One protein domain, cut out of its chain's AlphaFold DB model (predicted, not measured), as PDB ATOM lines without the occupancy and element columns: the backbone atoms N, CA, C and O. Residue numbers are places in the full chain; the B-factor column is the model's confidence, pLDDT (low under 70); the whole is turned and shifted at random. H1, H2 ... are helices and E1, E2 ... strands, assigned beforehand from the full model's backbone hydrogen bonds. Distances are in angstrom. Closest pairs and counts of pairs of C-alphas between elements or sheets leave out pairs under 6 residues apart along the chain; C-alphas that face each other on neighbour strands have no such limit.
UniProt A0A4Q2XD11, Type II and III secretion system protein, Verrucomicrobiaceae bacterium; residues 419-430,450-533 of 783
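What this domain is: This is residues 419 to 430 and 450 to 533 of the 783 residues of the protein "Type II and III secretion system protein" of Verrucomicrobiaceae bacterium (UniProt A0A4Q2XD11). With little regular structure, this is a narrow three-stranded sheet with loops over one face and a loop arm beyond one end, where residues 488 to 494 and 496 to 504 stick out and the arm holds short H1. The antiparallel sheet runs E1, E3, E2. The printed part has 96 residues, 32 in named elements E1, H1, E2, E3, mostly strand; it is loose, radius of gyration of the C-alphas 15.7 A, spanning 52 by 28 by 24 A.

How they stand to each other: Start at E1, residues 419 to 425, antiparallel to inner strand E3, residues 523 to 533, at 165 degrees; N 422 and O 528 are within hydrogen-bond range, 2.8 A. E2, residues 512 to 520, forms a hairpin with E3; look for N 516 and O 527, 2.8 A. H1, residues 493 to 497, its O i to N i+4 pair within hydrogen-bond range, is not on the sheet.

Where its parts are: Find C-alpha 419 at (35.960, -9.610, 9.587); E1 runs 20.2 A. H1 spans 6.2 A, E2 22.6 A, and E3 33.3 A to C-alpha 533 at (43.540, -8.536, 13.555).

The domain as a whole: Residues 431 to 449 are cut out; C-alphas 430 and 450 are 27.7 A apart. H1 to E2 is a long link. Low-confidence residues include 454 to 470 and 489 to 507.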
ATOM      1  N   LEU A 419      36.751  -8.390   9.505       91.75
ATOM      2  CA  LEU A 419      35.960  -9.610   9.587       91.75
ATOM      3  C   LEU A 419      34.928  -9.640   8.458       91.75
ATOM      4  O   LEU A 419      33.971  -8.850   8.440       91.75
ATOM      5  N   GLY A 420      35.100 -10.606   7.565       89.94
ATOM      6  CA  GLY A 420      34.255 -10.844   6.404       89.94
ATOM      7  C   GLY A 420      33.844 -12.304   6.282       89.94
ATOM      8  O   GLY A 420      34.395 -13.196   6.929       89.94
ATOM      9  N   PHE A 421      32.836 -12.538   5.452       89.44
ATOM     10  CA  PHE A 421      32.284 -13.861   5.219       89.44
ATOM     11  C   PHE A 421      32.127 -14.107   3.739       89.44
ATOM     12  O   PHE A 421      31.539 -13.293   3.024       89.44
ATOM     13  N   ASP A 422      32.618 -15.263   3.317       84.44
ATOM     14  CA  ASP A 422      32.554 -15.683   1.944       84.44
ATOM     15  C   ASP A 422      31.674 -16.887   1.727       84.44
ATOM     16  O   ASP A 422      31.878 -17.922   2.347       84.44
ATOM     17  N   TRP A 423      30.718 -16.747   0.814       84.38
ATOM     18  CA  TRP A 423      29.814 -17.816   0.423       84.38
ATOM     19  C   TRP A 423      30.130 -18.276  -0.986       84.38
ATOM     20  O   TRP A 423      30.084 -17.491  -1.932       84.38
ATOM     21  N   ILE A 424      30.392 -19.567  -1.122       78.62
ATOM     22  CA  ILE A 424      30.584 -20.247  -2.396       78.62
ATOM     23  C   ILE A 424      29.427 -21.212  -2.560       78.62
ATOM     24  O   ILE A 424      29.125 -21.998  -1.657       78.62
ATOM     25  N   VAL A 425      28.773 -21.136  -3.711       78.50
ATOM     26  CA  VAL A 425      27.661 -22.017  -4.046       78.50
ATOM     27  C   VAL A 425      28.000 -22.696  -5.356       78.50
ATOM     28  O   VAL A 425      28.034 -22.062  -6.410       78.50
ATOM     29  N   ASN A 426      28.247 -23.999  -5.290       73.75
ATOM     30  CA  ASN A 426      28.446 -24.786  -6.494       73.75
ATOM     31  C   ASN A 426      27.119 -24.958  -7.241       73.75
ATOM     32  O   ASN A 426      26.056 -24.925  -6.611       73.75
ATOM     33  N   PRO A 427      27.160 -25.174  -8.570       73.00
ATOM     34  CA  PRO A 427      25.963 -25.485  -9.333       73.00
ATOM     35  C   PRO A 427      25.200 -26.643  -8.686       73.00
ATOM     36  O   PRO A 427      25.775 -27.701  -8.433       73.00
ATOM     37  N   PHE A 428      23.916 -26.431  -8.418       73.50
ATOM     38  CA  PHE A 428      23.032 -27.439  -7.852       73.50
ATOM     39  C   PHE A 428      21.915 -27.790  -8.832       73.50
ATOM     40  O   PHE A 428      21.410 -26.936  -9.568       73.50
ATOM     41  N   GLY A 429      21.532 -29.065  -8.866       69.81
ATOM     42  CA  GLY A 429      20.451 -29.545  -9.722       69.81
ATOM     43  C   GLY A 429      19.084 -29.066  -9.224       69.81
ATOM     44  O   GLY A 429      18.662 -29.403  -8.125       69.81
ATOM     45  N   LEU A 430      18.358 -28.304 -10.044       71.25
ATOM     46  CA  LEU A 430      16.936 -27.985  -9.836       71.25
ATOM     47  C   LEU A 430      16.010 -29.060 -10.434       71.25
ATOM     48  O   LEU A 430      14.815 -29.093 -10.150       71.25
ATOM     49  N   GLY A 450      43.461 -21.038  -5.254       67.69
ATOM     50  CA  GLY A 450      43.439 -22.118  -4.261       67.69
ATOM     51  C   GLY A 450      44.153 -21.808  -2.946       67.69
ATOM     52  O   GLY A 450      43.780 -22.362  -1.914       67.69
ATOM     53  N   SER A 451      45.111 -20.877  -2.952       70.06
ATOM     54  CA  SER A 451      45.783 -20.384  -1.744       70.06
ATOM     55  C   SER A 451      44.877 -19.597  -0.792       70.06
ATOM     56  O   SER A 451      45.187 -19.497   0.393       70.06
ATOM     57  N   ASP A 452      43.754 -19.062  -1.275       72.25
ATOM     58  CA  ASP A 452      42.820 -18.269  -0.468       72.25
ATOM     59  C   ASP A 452      41.813 -19.138   0.308       72.25
ATOM     60  O   ASP A 452      40.958 -18.602   1.030       72.25
ATOM     61  N   PHE A 453      41.882 -20.465   0.146       72.31
ATOM     62  CA  PHE A 453      40.926 -21.438   0.671       72.31
ATOM     63  C   PHE A 453      41.560 -22.391   1.685       72.31
ATOM     64  O   PHE A 453      42.712 -22.799   1.577       72.31
ATOM     65  N   ILE A 454      40.757 -22.809   2.664       68.31
ATOM     66  CA  ILE A 454      41.131 -23.851   3.623       68.31
ATOM     67  C   ILE A 454      40.773 -25.207   2.988       68.31
ATOM     68  O   ILE A 454      39.660 -25.707   3.157       68.31
ATOM     69  N   SER A 455      41.690 -25.766   2.194       64.00
ATOM     70  CA  SER A 455      41.561 -27.040   1.466       64.00
ATOM     71  C   SER A 455      42.917 -27.774   1.452       64.00
ATOM     72  O   SER A 455      43.947 -27.101   1.402       64.00
ATOM     73  N   PRO A 456      42.970 -29.120   1.492       60.12
ATOM     74  CA  PRO A 456      41.854 -30.056   1.613       60.12
ATOM     75  C   PRO A 456      41.398 -30.245   3.065       60.12
ATOM     76  O   PRO A 456      42.195 -30.266   4.004       60.12
ATOM     77  N   VAL A 457      40.098 -30.473   3.258       58.25
ATOM     78  CA  VAL A 457      39.553 -30.863   4.566       58.25
ATOM     79  C   VAL A 457      39.807 -32.360   4.749       58.25
ATOM     80  O   VAL A 457      39.298 -33.169   3.980       58.25
ATOM     81  N   ASN A 458      40.623 -32.740   5.739       57.88
ATOM     82  CA  ASN A 458      40.970 -34.140   6.045       57.88
ATOM     83  C   ASN A 458      41.523 -34.946   4.842       57.88
ATOM     84  O   ASN A 458      41.219 -36.126   4.678       57.88
ATOM     85  N   GLY A 459      42.301 -34.301   3.965       64.19
ATOM     86  CA  GLY A 459      42.910 -34.948   2.793       64.19
ATOM     87  C   GLY A 459      41.948 -35.245   1.636       64.19
ATOM     88  O   GLY A 459      42.379 -35.792   0.624       64.19
ATOM     89  N   THR A 460      40.669 -34.870   1.751       60.75
ATOM     90  CA  THR A 460      39.689 -34.964   0.661       60.75
ATOM     91  C   THR A 460      39.508 -33.610  -0.015       60.75
ATOM     92  O   THR A 460      39.168 -32.621   0.638       60.75
ATOM     93  N   THR A 461      39.748 -33.564  -1.325       61.78
ATOM     94  CA  THR A 461      39.430 -32.412  -2.175       61.78
ATOM     95  C   THR A 461      37.921 -32.341  -2.368       61.78
ATOM     96  O   THR A 461      37.277 -33.359  -2.622       61.78
ATOM     97  N   VAL A 462      37.355 -31.150  -2.233       59.88
ATOM     98  CA  VAL A 462      35.921 -30.920  -2.416       59.88
ATOM     99  C   VAL A 462      35.716 -30.326  -3.807       59.88
ATOM    100  O   VAL A 462      36.329 -29.311  -4.129       59.88
ATOM    101  N   ASP A 463      34.887 -30.962  -4.637       59.22
ATOM    102  CA  ASP A 463      34.618 -30.503  -6.006       59.22
ATOM    103  C   ASP A 463      34.173 -29.029  -6.032       59.22
ATOM    104  O   ASP A 463      33.401 -28.582  -5.194       59.22
ATOM    105  N   GLY A 464      34.679 -28.240  -6.985       60.09
ATOM    106  CA  GLY A 464      34.397 -26.799  -7.104       60.09
ATOM    107  C   GLY A 464      35.123 -25.885  -6.104       60.09
ATOM    108  O   GLY A 464      35.057 -24.665  -6.261       60.09
ATOM    109  N   ILE A 465      35.874 -26.447  -5.152       65.12
ATOM    110  CA  ILE A 465      36.907 -25.742  -4.385       65.12
ATOM    111  C   ILE A 465      38.260 -26.111  -5.007       65.12
ATOM    112  O   ILE A 465      38.496 -27.292  -5.275       65.12
ATOM    113  N   PRO A 466      39.159 -25.147  -5.264       64.94
ATOM    114  CA  PRO A 466      40.453 -25.449  -5.843       64.94
ATOM    115  C   PRO A 466      41.231 -26.432  -4.976       64.94
ATOM    116  O   PRO A 466      41.342 -26.258  -3.759       64.94
ATOM    117  N   ALA A 467      41.766 -27.468  -5.613       63.09
ATOM    118  CA  ALA A 467      42.724 -28.373  -4.987       63.09
ATOM    119  C   ALA A 467      44.165 -27.879  -5.186       63.09
ATOM    120  O   ALA A 467      45.028 -28.171  -4.360       63.09
ATOM    121  N   ASP A 468      44.393 -27.102  -6.252       68.69
ATOM    122  CA  ASP A 468      45.685 -26.523  -6.603       68.69
ATOM    123  C   ASP A 468      45.753 -25.028  -6.236       68.69
ATOM    124  O   ASP A 468      44.785 -24.299  -6.481       68.69
ATOM    125  N   PRO A 469      46.896 -24.530  -5.719       65.12
ATOM    126  CA  PRO A 469      47.063 -23.136  -5.297       65.12
ATOM    127  C   PRO A 469      46.785 -22.104  -6.392       65.12
ATOM    128  O   PRO A 469      46.342 -21.009  -6.073       65.12
ATOM    129  N   ASP A 470      47.000 -22.466  -7.661       68.62
ATOM    130  CA  ASP A 470      46.897 -21.572  -8.824       68.62
ATOM    131  C   ASP A 470      45.546 -21.673  -9.559       68.62
ATOM    132  O   ASP A 470      45.309 -20.989 -10.556       68.62
ATOM    133  N   GLN A 471      44.635 -22.535  -9.096       71.19
ATOM    134  CA  GLN A 471      43.330 -22.718  -9.726       71.19
ATOM    135  C   GLN A 471      42.346 -21.624  -9.262       71.19
ATOM    136  O   GLN A 471      42.073 -21.466  -8.073       71.19
ATOM    137  N   PHE A 472      41.791 -20.875 -10.222       67.06
ATOM    138  CA  PHE A 472      40.864 -19.765  -9.974       67.06
ATOM    139  C   PHE A 472      39.437 -20.221  -9.635       67.06
ATOM    140  O   PHE A 472      38.910 -21.163 -10.228       67.06
ATOM    141  N   THR A 473      38.771 -19.472  -8.754       66.00
ATOM    142  CA  THR A 473      37.347 -19.644  -8.417       66.00
ATOM    143  C   THR A 473      36.508 -18.448  -8.844       66.00
ATOM    144  O   THR A 473      36.859 -17.296  -8.596       66.00
ATOM    145  N   SER A 474      35.353 -18.717  -9.456       64.19
ATOM    146  CA  SER A 474      34.405 -17.691  -9.917       64.19
ATOM    147  C   SER A 474      32.979 -17.856  -9.365       64.19
ATOM    148  O   SER A 474      32.126 -17.009  -9.616       64.19
ATOM    149  N   ASN A 475      32.717 -18.892  -8.556       69.00
ATOM    150  CA  ASN A 475      31.381 -19.243  -8.040       69.00
ATOM    151  C   ASN A 475      31.069 -18.648  -6.646       69.00
ATOM    152  O   ASN A 475      30.286 -19.203  -5.873       69.00
ATOM    153  N   GLY A 476      31.718 -17.538  -6.279       75.19
ATOM    154  CA  GLY A 476      31.497 -16.876  -4.992       75.19
ATOM    155  C   GLY A 476      30.350 -15.864  -5.051       75.19
ATOM    156  O   GLY A 476      30.357 -14.942  -5.865       75.19
ATOM    157  N   VAL A 477      29.364 -16.014  -4.167       78.75
ATOM    158  CA  VAL A 477      28.171 -15.151  -4.054       78.75
ATOM    159  C   VAL A 477      28.506 -13.802  -3.407       78.75
ATOM    160  O   VAL A 477      27.883 -12.788  -3.714       78.75
ATOM    161  N   THR A 478      29.521 -13.766  -2.545       80.44
ATOM    162  CA  THR A 478      30.000 -12.571  -1.823       80.44
ATOM    163  C   THR A 478      31.278 -11.974  -2.402       80.44
ATOM    164  O   THR A 478      31.814 -11.030  -1.832       80.44
ATOM    165  N   ASN A 479      31.758 -12.455  -3.554       78.25
ATOM    166  CA  ASN A 479      32.984 -11.951  -4.191       78.25
ATOM    167  C   ASN A 479      32.929 -10.445  -4.539       78.25
ATOM    168  O   ASN A 479      33.950  -9.836  -4.847       78.25
ATOM    169  N   GLY A 480      31.743  -9.825  -4.502       77.56
ATOM    170  CA  GLY A 480      31.569  -8.377  -4.641       77.56
ATOM    171  C   GLY A 480      31.910  -7.549  -3.390       77.56
ATOM    172  O   GLY A 480      32.038  -6.335  -3.512       77.56
ATOM    173  N   LEU A 481      32.052  -8.162  -2.209       84.50
ATOM    174  CA  LEU A 481      32.441  -7.472  -0.972       84.50
ATOM    175  C   LEU A 481      33.956  -7.259  -0.966       84.50
ATOM    176  O   LEU A 481      34.682  -8.188  -1.301       84.50
ATOM    177  N   ARG A 482      34.466  -6.086  -0.580       83.69
ATOM    178  CA  ARG A 482      35.916  -5.858  -0.451       83.69
ATOM    179  C   ARG A 482      36.475  -6.531   0.806       83.69
ATOM    180  O   ARG A 482      35.795  -6.640   1.827       83.69
ATOM    181  N   SER A 483      37.718  -6.993   0.706       81.50
ATOM    182  CA  SER A 483      38.459  -7.668   1.774       81.50
ATOM    183  C   SER A 483      39.966  -7.517   1.548       81.50
ATOM    184  O   SER A 483      40.400  -7.316   0.409       81.50
ATOM    185  N   GLY A 484      40.750  -7.579   2.623       79.50
ATOM    186  CA  GLY A 484      42.203  -7.462   2.605       79.50
ATOM    187  C   GLY A 484      42.679  -6.120   2.047       79.50
ATOM    188  O   GLY A 484      42.148  -5.058   2.382       79.50
ATOM    189  N   ASP A 485      43.658  -6.168   1.144       75.44
ATOM    190  CA  ASP A 485      44.315  -4.982   0.577       75.44
ATOM    191  C   ASP A 485      43.369  -4.064  -0.228       75.44
ATOM    192  O   ASP A 485      43.692  -2.901  -0.462       75.44
ATOM    193  N   GLN A 486      42.194  -4.555  -0.645       74.06
ATOM    194  CA  GLN A 486      41.175  -3.758  -1.345       74.06
ATOM    195  C   GLN A 486      40.113  -3.143  -0.427       74.06
ATOM    196  O   GLN A 486      39.423  -2.207  -0.843       74.06
ATOM    197  N   ALA A 487      39.930  -3.668   0.790       76.25
ATOM    198  CA  ALA A 487      38.988  -3.088   1.747       76.25
ATOM    199  C   ALA A 487      39.525  -1.766   2.294       76.25
ATOM    200  O   ALA A 487      38.792  -0.783   2.375       76.25
ATOM    201  N   ILE A 488      40.821  -1.716   2.581       72.44
ATOM    202  CA  ILE A 488      41.501  -0.518   3.063       72.44
ATOM    203  C   ILE A 488      42.092   0.185   1.853       72.44
ATOM    204  O   ILE A 488      43.144  -0.179   1.332       72.44
ATOM    205  N   ASN A 489      41.374   1.191   1.367       63.03
ATOM    206  CA  ASN A 489      41.820   1.948   0.214       63.03
ATOM    207  C   ASN A 489      43.043   2.782   0.608       63.03
ATOM    208  O   ASN A 489      42.900   3.759   1.347       63.03
ATOM    209  N   ARG A 490      44.224   2.415   0.102       60.00
ATOM    210  CA  ARG A 490      45.467   3.182   0.241       60.00
ATOM    211  C   ARG A 490      45.412   4.432  -0.660       60.00
ATOM    212  O   ARG A 490      46.214   4.606  -1.564       60.00
ATOM    213  N   ASN A 491      44.423   5.307  -0.481       50.94
ATOM    214  CA  ASN A 491      44.236   6.535  -1.283       50.94
ATOM    215  C   ASN A 491      45.269   7.641  -0.973       50.94
ATOM    216  O   ASN A 491      45.067   8.814  -1.285       50.94
ATOM    217  N   ASN A 492      46.358   7.277  -0.317       55.06
ATOM    218  CA  ASN A 492      47.454   8.114   0.116       55.06
ATOM    219  C   ASN A 492      48.679   7.873  -0.770       55.06
ATOM    220  O   ASN A 492      48.814   6.846  -1.435       55.06
ATOM    221  N   ILE A 493      49.566   8.867  -0.772       58.75
ATOM    222  CA  ILE A 493      50.856   8.888  -1.471       58.75
ATOM    223  C   ILE A 493      51.588   7.527  -1.368       58.75
ATOM    224  O   ILE A 493      52.111   7.051  -2.371       58.75
ATOM    225  N   ASP A 494      51.476   6.822  -0.237       56.88
ATOM    226  CA  ASP A 494      51.982   5.458  -0.003       56.88
ATOM    227  C   ASP A 494      51.588   4.386  -1.036       56.88
ATOM    228  O   ASP A 494      52.384   3.486  -1.307       56.88
ATOM    229  N   ALA A 495      50.395   4.425  -1.641       57.75
ATOM    230  CA  ALA A 495      50.036   3.462  -2.694       57.75
ATOM    231  C   ALA A 495      50.742   3.728  -4.016       57.75
ATOM    232  O   ALA A 495      50.986   2.798  -4.784       57.75
ATOM    233  N   ILE A 496      51.043   4.999  -4.280       60.06
ATOM    234  CA  ILE A 496      51.779   5.428  -5.464       60.06
ATOM    235  C   ILE A 496      53.272   5.133  -5.265       60.06
ATOM    236  O   ILE A 496      53.919   4.669  -6.200       60.06
ATOM    237  N   LEU A 497      53.793   5.316  -4.045       59.47
ATOM    238  CA  LEU A 497      55.181   5.004  -3.679       59.47
ATOM    239  C   LEU A 497      55.486   3.497  -3.710       59.47
ATOM    240  O   LEU A 497      56.572   3.093  -4.118       59.47
ATOM    241  N   ASN A 498      54.527   2.658  -3.304       55.34
ATOM    242  CA  ASN A 498      54.707   1.204  -3.222       55.34
ATOM    243  C   ASN A 498      54.387   0.444  -4.522       55.34
ATOM    244  O   ASN A 498      54.555  -0.775  -4.554       55.34
ATOM    245  N   ASN A 499      53.913   1.111  -5.585       57.53
ATOM    246  CA  ASN A 499      53.572   0.442  -6.843       57.53
ATOM    247  C   ASN A 499      54.105   1.174  -8.097       57.53
ATOM    248  O   ASN A 499      53.417   2.042  -8.641       57.53
ATOM    249  N   PRO A 500      55.289   0.794  -8.618       54.19
ATOM    250  CA  PRO A 500      55.861   1.403  -9.822       54.19
ATOM    251  C   PRO A 500      55.146   0.999 -11.127       54.19
ATOM    252  O   PRO A 500      55.233   1.741 -12.107       54.19
ATOM    253  N   ASN A 501      54.409  -0.125 -11.139       54.44
ATOM    254  CA  ASN A 501      53.630  -0.610 -12.284       54.44
ATOM    255  C   ASN A 501      52.127  -0.533 -11.970       54.44
ATOM    256  O   ASN A 501      51.549  -1.398 -11.315       54.44
ATOM    257  N   ARG A 502      51.462   0.504 -12.496       53.66
ATOM    258  CA  ARG A 502      50.027   0.818 -12.309       53.66
ATOM    259  C   ARG A 502      49.030  -0.297 -12.702       53.66
ATOM    260  O   ARG A 502      47.827  -0.071 -12.629       53.66
ATOM    261  N   THR A 503      49.491  -1.470 -13.134       48.31
ATOM    262  CA  THR A 503      48.685  -2.530 -13.759       48.31
ATOM    263  C   THR A 503      48.630  -3.857 -12.995       48.31
ATOM    264  O   THR A 503      47.827  -4.703 -13.374       48.31
ATOM    265  N   ALA A 504      49.402  -4.064 -11.920       48.72
ATOM    266  CA  ALA A 504      49.393  -5.335 -11.182       48.72
ATOM    267  C   ALA A 504      49.461  -5.135  -9.661       48.72
ATOM    268  O   ALA A 504      50.497  -5.332  -9.031       48.72
ATOM    269  N   GLN A 505      48.336  -4.759  -9.052       52.12
ATOM    270  CA  GLN A 505      48.149  -4.977  -7.619       52.12
ATOM    271  C   GLN A 505      47.660  -6.416  -7.426       52.12
ATOM    272  O   GLN A 505      46.506  -6.711  -7.738       52.12
ATOM    273  N   SER A 506      48.514  -7.309  -6.909       53.88
ATOM    274  CA  SER A 506      48.014  -8.521  -6.248       53.88
ATOM    275  C   SER A 506      47.252  -8.068  -5.012       53.88
ATOM    276  O   SER A 506      47.837  -7.771  -3.974       53.88
ATOM    277  N   ALA A 507      45.945  -7.923  -5.173       62.47
ATOM    278  CA  ALA A 507      45.018  -7.662  -4.093       62.47
ATOM    279  C   ALA A 507      44.871  -8.942  -3.271       62.47
ATOM    280  O   ALA A 507      44.073  -9.811  -3.623       62.47
ATOM    281  N   ASN A 508      45.656  -9.073  -2.204       72.75
ATOM    282  CA  ASN A 508      45.492 -10.199  -1.299       72.75
ATOM    283  C   ASN A 508      44.207 -10.003  -0.495       72.75
ATOM    284  O   ASN A 508      43.948  -8.924   0.048       72.75
ATOM    285  N   VAL A 509      43.405 -11.058  -0.423       76.62
ATOM    286  CA  VAL A 509      42.207 -11.122   0.417       76.62
ATOM    287  C   VAL A 509      42.637 -11.438   1.854       76.62
ATOM    288  O   VAL A 509      43.691 -12.040   2.073       76.62
ATOM    289  N   ALA A 510      41.840 -11.057   2.858       82.25
ATOM    290  CA  ALA A 510      42.115 -11.468   4.232       82.25
ATOM    291  C   ALA A 510      42.177 -13.011   4.351       82.25
ATOM    292  O   ALA A 510      41.423 -13.729   3.675       82.25
ATOM    293  N   PRO A 511      43.055 -13.554   5.214       81.88
ATOM    294  CA  PRO A 511      43.189 -14.994   5.365       81.88
ATOM    295  C   PRO A 511      41.884 -15.621   5.877       81.88
ATOM    296  O   PRO A 511      41.176 -15.059   6.721       81.88
ATOM    297  N   GLY A 512      41.562 -16.809   5.362       81.00
ATOM    298  CA  GLY A 512      40.471 -17.625   5.890       81.00
ATOM    299  C   GLY A 512      40.850 -18.177   7.263       81.00
ATOM    300  O   GLY A 512      41.847 -18.882   7.384       81.00
ATOM    301  N   ILE A 513      40.054 -17.878   8.289       84.62
ATOM    302  CA  ILE A 513      40.277 -18.349   9.669       84.62
ATOM    303  C   ILE A 513      39.401 -19.552  10.032       84.62
ATOM    304  O   ILE A 513      39.743 -20.330  10.918       84.62
ATOM    305  N   MET A 514      38.268 -19.724   9.350       84.31
ATOM    306  CA  MET A 514      37.364 -20.858   9.531       84.31
ATOM    307  C   MET A 514      36.623 -21.119   8.224       84.31
ATOM    308  O   MET A 514      36.210 -20.178   7.555       84.31
ATOM    309  N   ALA A 515      36.409 -22.387   7.884       81.81
ATOM    310  CA  ALA A 515      35.544 -22.780   6.781       81.81
ATOM    311  C   ALA A 515      34.513 -23.811   7.255       81.81
ATOM    312  O   ALA A 515      34.839 -24.735   7.999       81.81
ATOM    313  N   LEU A 516      33.269 -23.649   6.810       82.62
ATOM    314  CA  LEU A 516      32.167 -24.578   7.010       82.62
ATOM    315  C   LEU A 516      31.669 -25.037   5.641       82.62
ATOM    316  O   LEU A 516      31.145 -24.238   4.869       82.62
ATOM    317  N   THR A 517      31.807 -26.328   5.357       78.06
ATOM    318  CA  THR A 517      31.377 -26.922   4.086       78.06
ATOM    319  C   THR A 517      30.151 -27.801   4.310       78.06
ATOM    320  O   THR A 517      30.193 -28.754   5.085       78.06
ATOM    321  N   GLY A 518      29.057 -27.485   3.621       77.44
ATOM    322  CA  GLY A 518      27.851 -28.301   3.527       77.44
ATOM    323  C   GLY A 518      27.830 -29.087   2.216       77.44
ATOM    324  O   GLY A 518      27.846 -28.497   1.135       77.44
ATOM    325  N   LEU A 519      27.775 -30.414   2.321       72.12
ATOM    326  CA  LEU A 519      27.645 -31.330   1.187       72.12
ATOM    327  C   LEU A 519      26.199 -31.834   1.124       72.12
ATOM    328  O   LEU A 519      25.724 -32.474   2.062       72.12
ATOM    329  N   PHE A 520      25.504 -31.547   0.029       71.25
ATOM    330  CA  PHE A 520      24.158 -32.046  -0.253       71.25
ATOM    331  C   PHE A 520      24.214 -33.050  -1.415       71.25
ATOM    332  O   PHE A 520      25.194 -33.086  -2.157       71.25
ATOM    333  N   SER A 521      23.171 -33.874  -1.582       68.44
ATOM    334  CA  SER A 521      23.113 -34.919  -2.624       68.44
ATOM    335  C   SER A 521      23.330 -34.383  -4.043       68.44
ATOM    336  O   SER A 521      23.921 -35.076  -4.861       68.44
ATOM    337  N   ASP A 522      22.897 -33.144  -4.299       67.62
ATOM    338  CA  ASP A 522      22.869 -32.528  -5.631       67.62
ATOM    339  C   ASP A 522      23.493 -31.119  -5.655       67.62
ATOM    340  O   ASP A 522      23.224 -30.343  -6.571       67.62
ATOM    341  N   GLY A 523      24.288 -30.751  -4.641       67.56
ATOM    342  CA  GLY A 523      24.897 -29.422  -4.536       67.56
ATOM    343  C   GLY A 523      25.817 -29.261  -3.326       67.56
ATOM    344  O   GLY A 523      25.768 -30.039  -2.376       67.56
ATOM    345  N   GLN A 524      26.673 -28.242  -3.349       72.75
ATOM    346  CA  GLN A 524      27.631 -27.974  -2.273       72.75
ATOM    347  C   GLN A 524      27.659 -26.478  -1.965       72.75
ATOM    348  O   GLN A 524      27.631 -25.648  -2.877       72.75
ATOM    349  N   VAL A 525      27.699 -26.140  -0.677       78.56
ATOM    350  CA  VAL A 525      27.802 -24.758  -0.197       78.56
ATOM    351  C   VAL A 525      28.955 -24.680   0.784       78.56
ATOM    352  O   VAL A 525      29.005 -25.459   1.734       78.56
ATOM    353  N   GLN A 526      29.858 -23.729   0.591       78.75
ATOM    354  CA  GLN A 526      30.919 -23.446   1.548       78.75
ATOM    355  C   GLN A 526      30.802 -22.013   2.044       78.75
ATOM    356  O   GLN A 526      30.610 -21.082   1.266       78.75
ATOM    357  N   MET A 527      30.945 -21.855   3.353       85.56
ATOM    358  CA  MET A 527      31.108 -20.571   4.005       85.56
ATOM    359  C   MET A 527      32.525 -20.472   4.559       85.56
ATOM    360  O   MET A 527      33.009 -21.413   5.184       85.56
ATOM    361  N   ILE A 528      33.191 -19.345   4.340       84.88
ATOM    362  CA  ILE A 528      34.526 -19.066   4.864       84.88
ATOM    363  C   ILE A 528      34.446 -17.784   5.672       84.88
ATOM    364  O   ILE A 528      34.102 -16.727   5.154       84.88
ATOM    365  N   MET A 529      34.778 -17.871   6.951       89.31
ATOM    366  CA  MET A 529      35.019 -16.701   7.774       89.31
ATOM    367  C   MET A 529      36.451 -16.240   7.524       89.31
ATOM    368  O   MET A 529      37.402 -17.010   7.692       89.31
ATOM    369  N   ARG A 530      36.595 -14.978   7.138       86.81
ATOM    370  CA  ARG A 530      37.880 -14.312   6.946       86.81
ATOM    371  C   ARG A 530      38.069 -13.277   8.026       86.81
ATOM    372  O   ARG A 530      37.131 -12.549   8.347       86.81
ATOM    373  N   GLY A 531      39.268 -13.222   8.581       88.62
ATOM    374  CA  GLY A 531      39.559 -12.307   9.666       88.62
ATOM    375  C   GLY A 531      41.006 -11.861   9.658       88.62
ATOM    376  O   GLY A 531      41.909 -12.665   9.433       88.62
ATOM    377  N   LEU A 532      41.207 -10.583   9.944       87.25
ATOM    378  CA  LEU A 532      42.510  -9.988  10.181       87.25
ATOM    379  C   LEU A 532      42.419  -9.182  11.476       87.25
ATOM    380  O   LEU A 532      41.506  -8.384  11.645       87.25
ATOM    381  N   ASN A 533      43.333  -9.417  12.410       90.00
ATOM    382  CA  ASN A 533      43.540  -8.536  13.555       90.00
ATOM    383  C   ASN A 533      45.041  -8.321  13.668       90.00
ATOM    384  O   ASN A 533      45.779  -9.222  14.073       90.00
TER     385      ASN A 533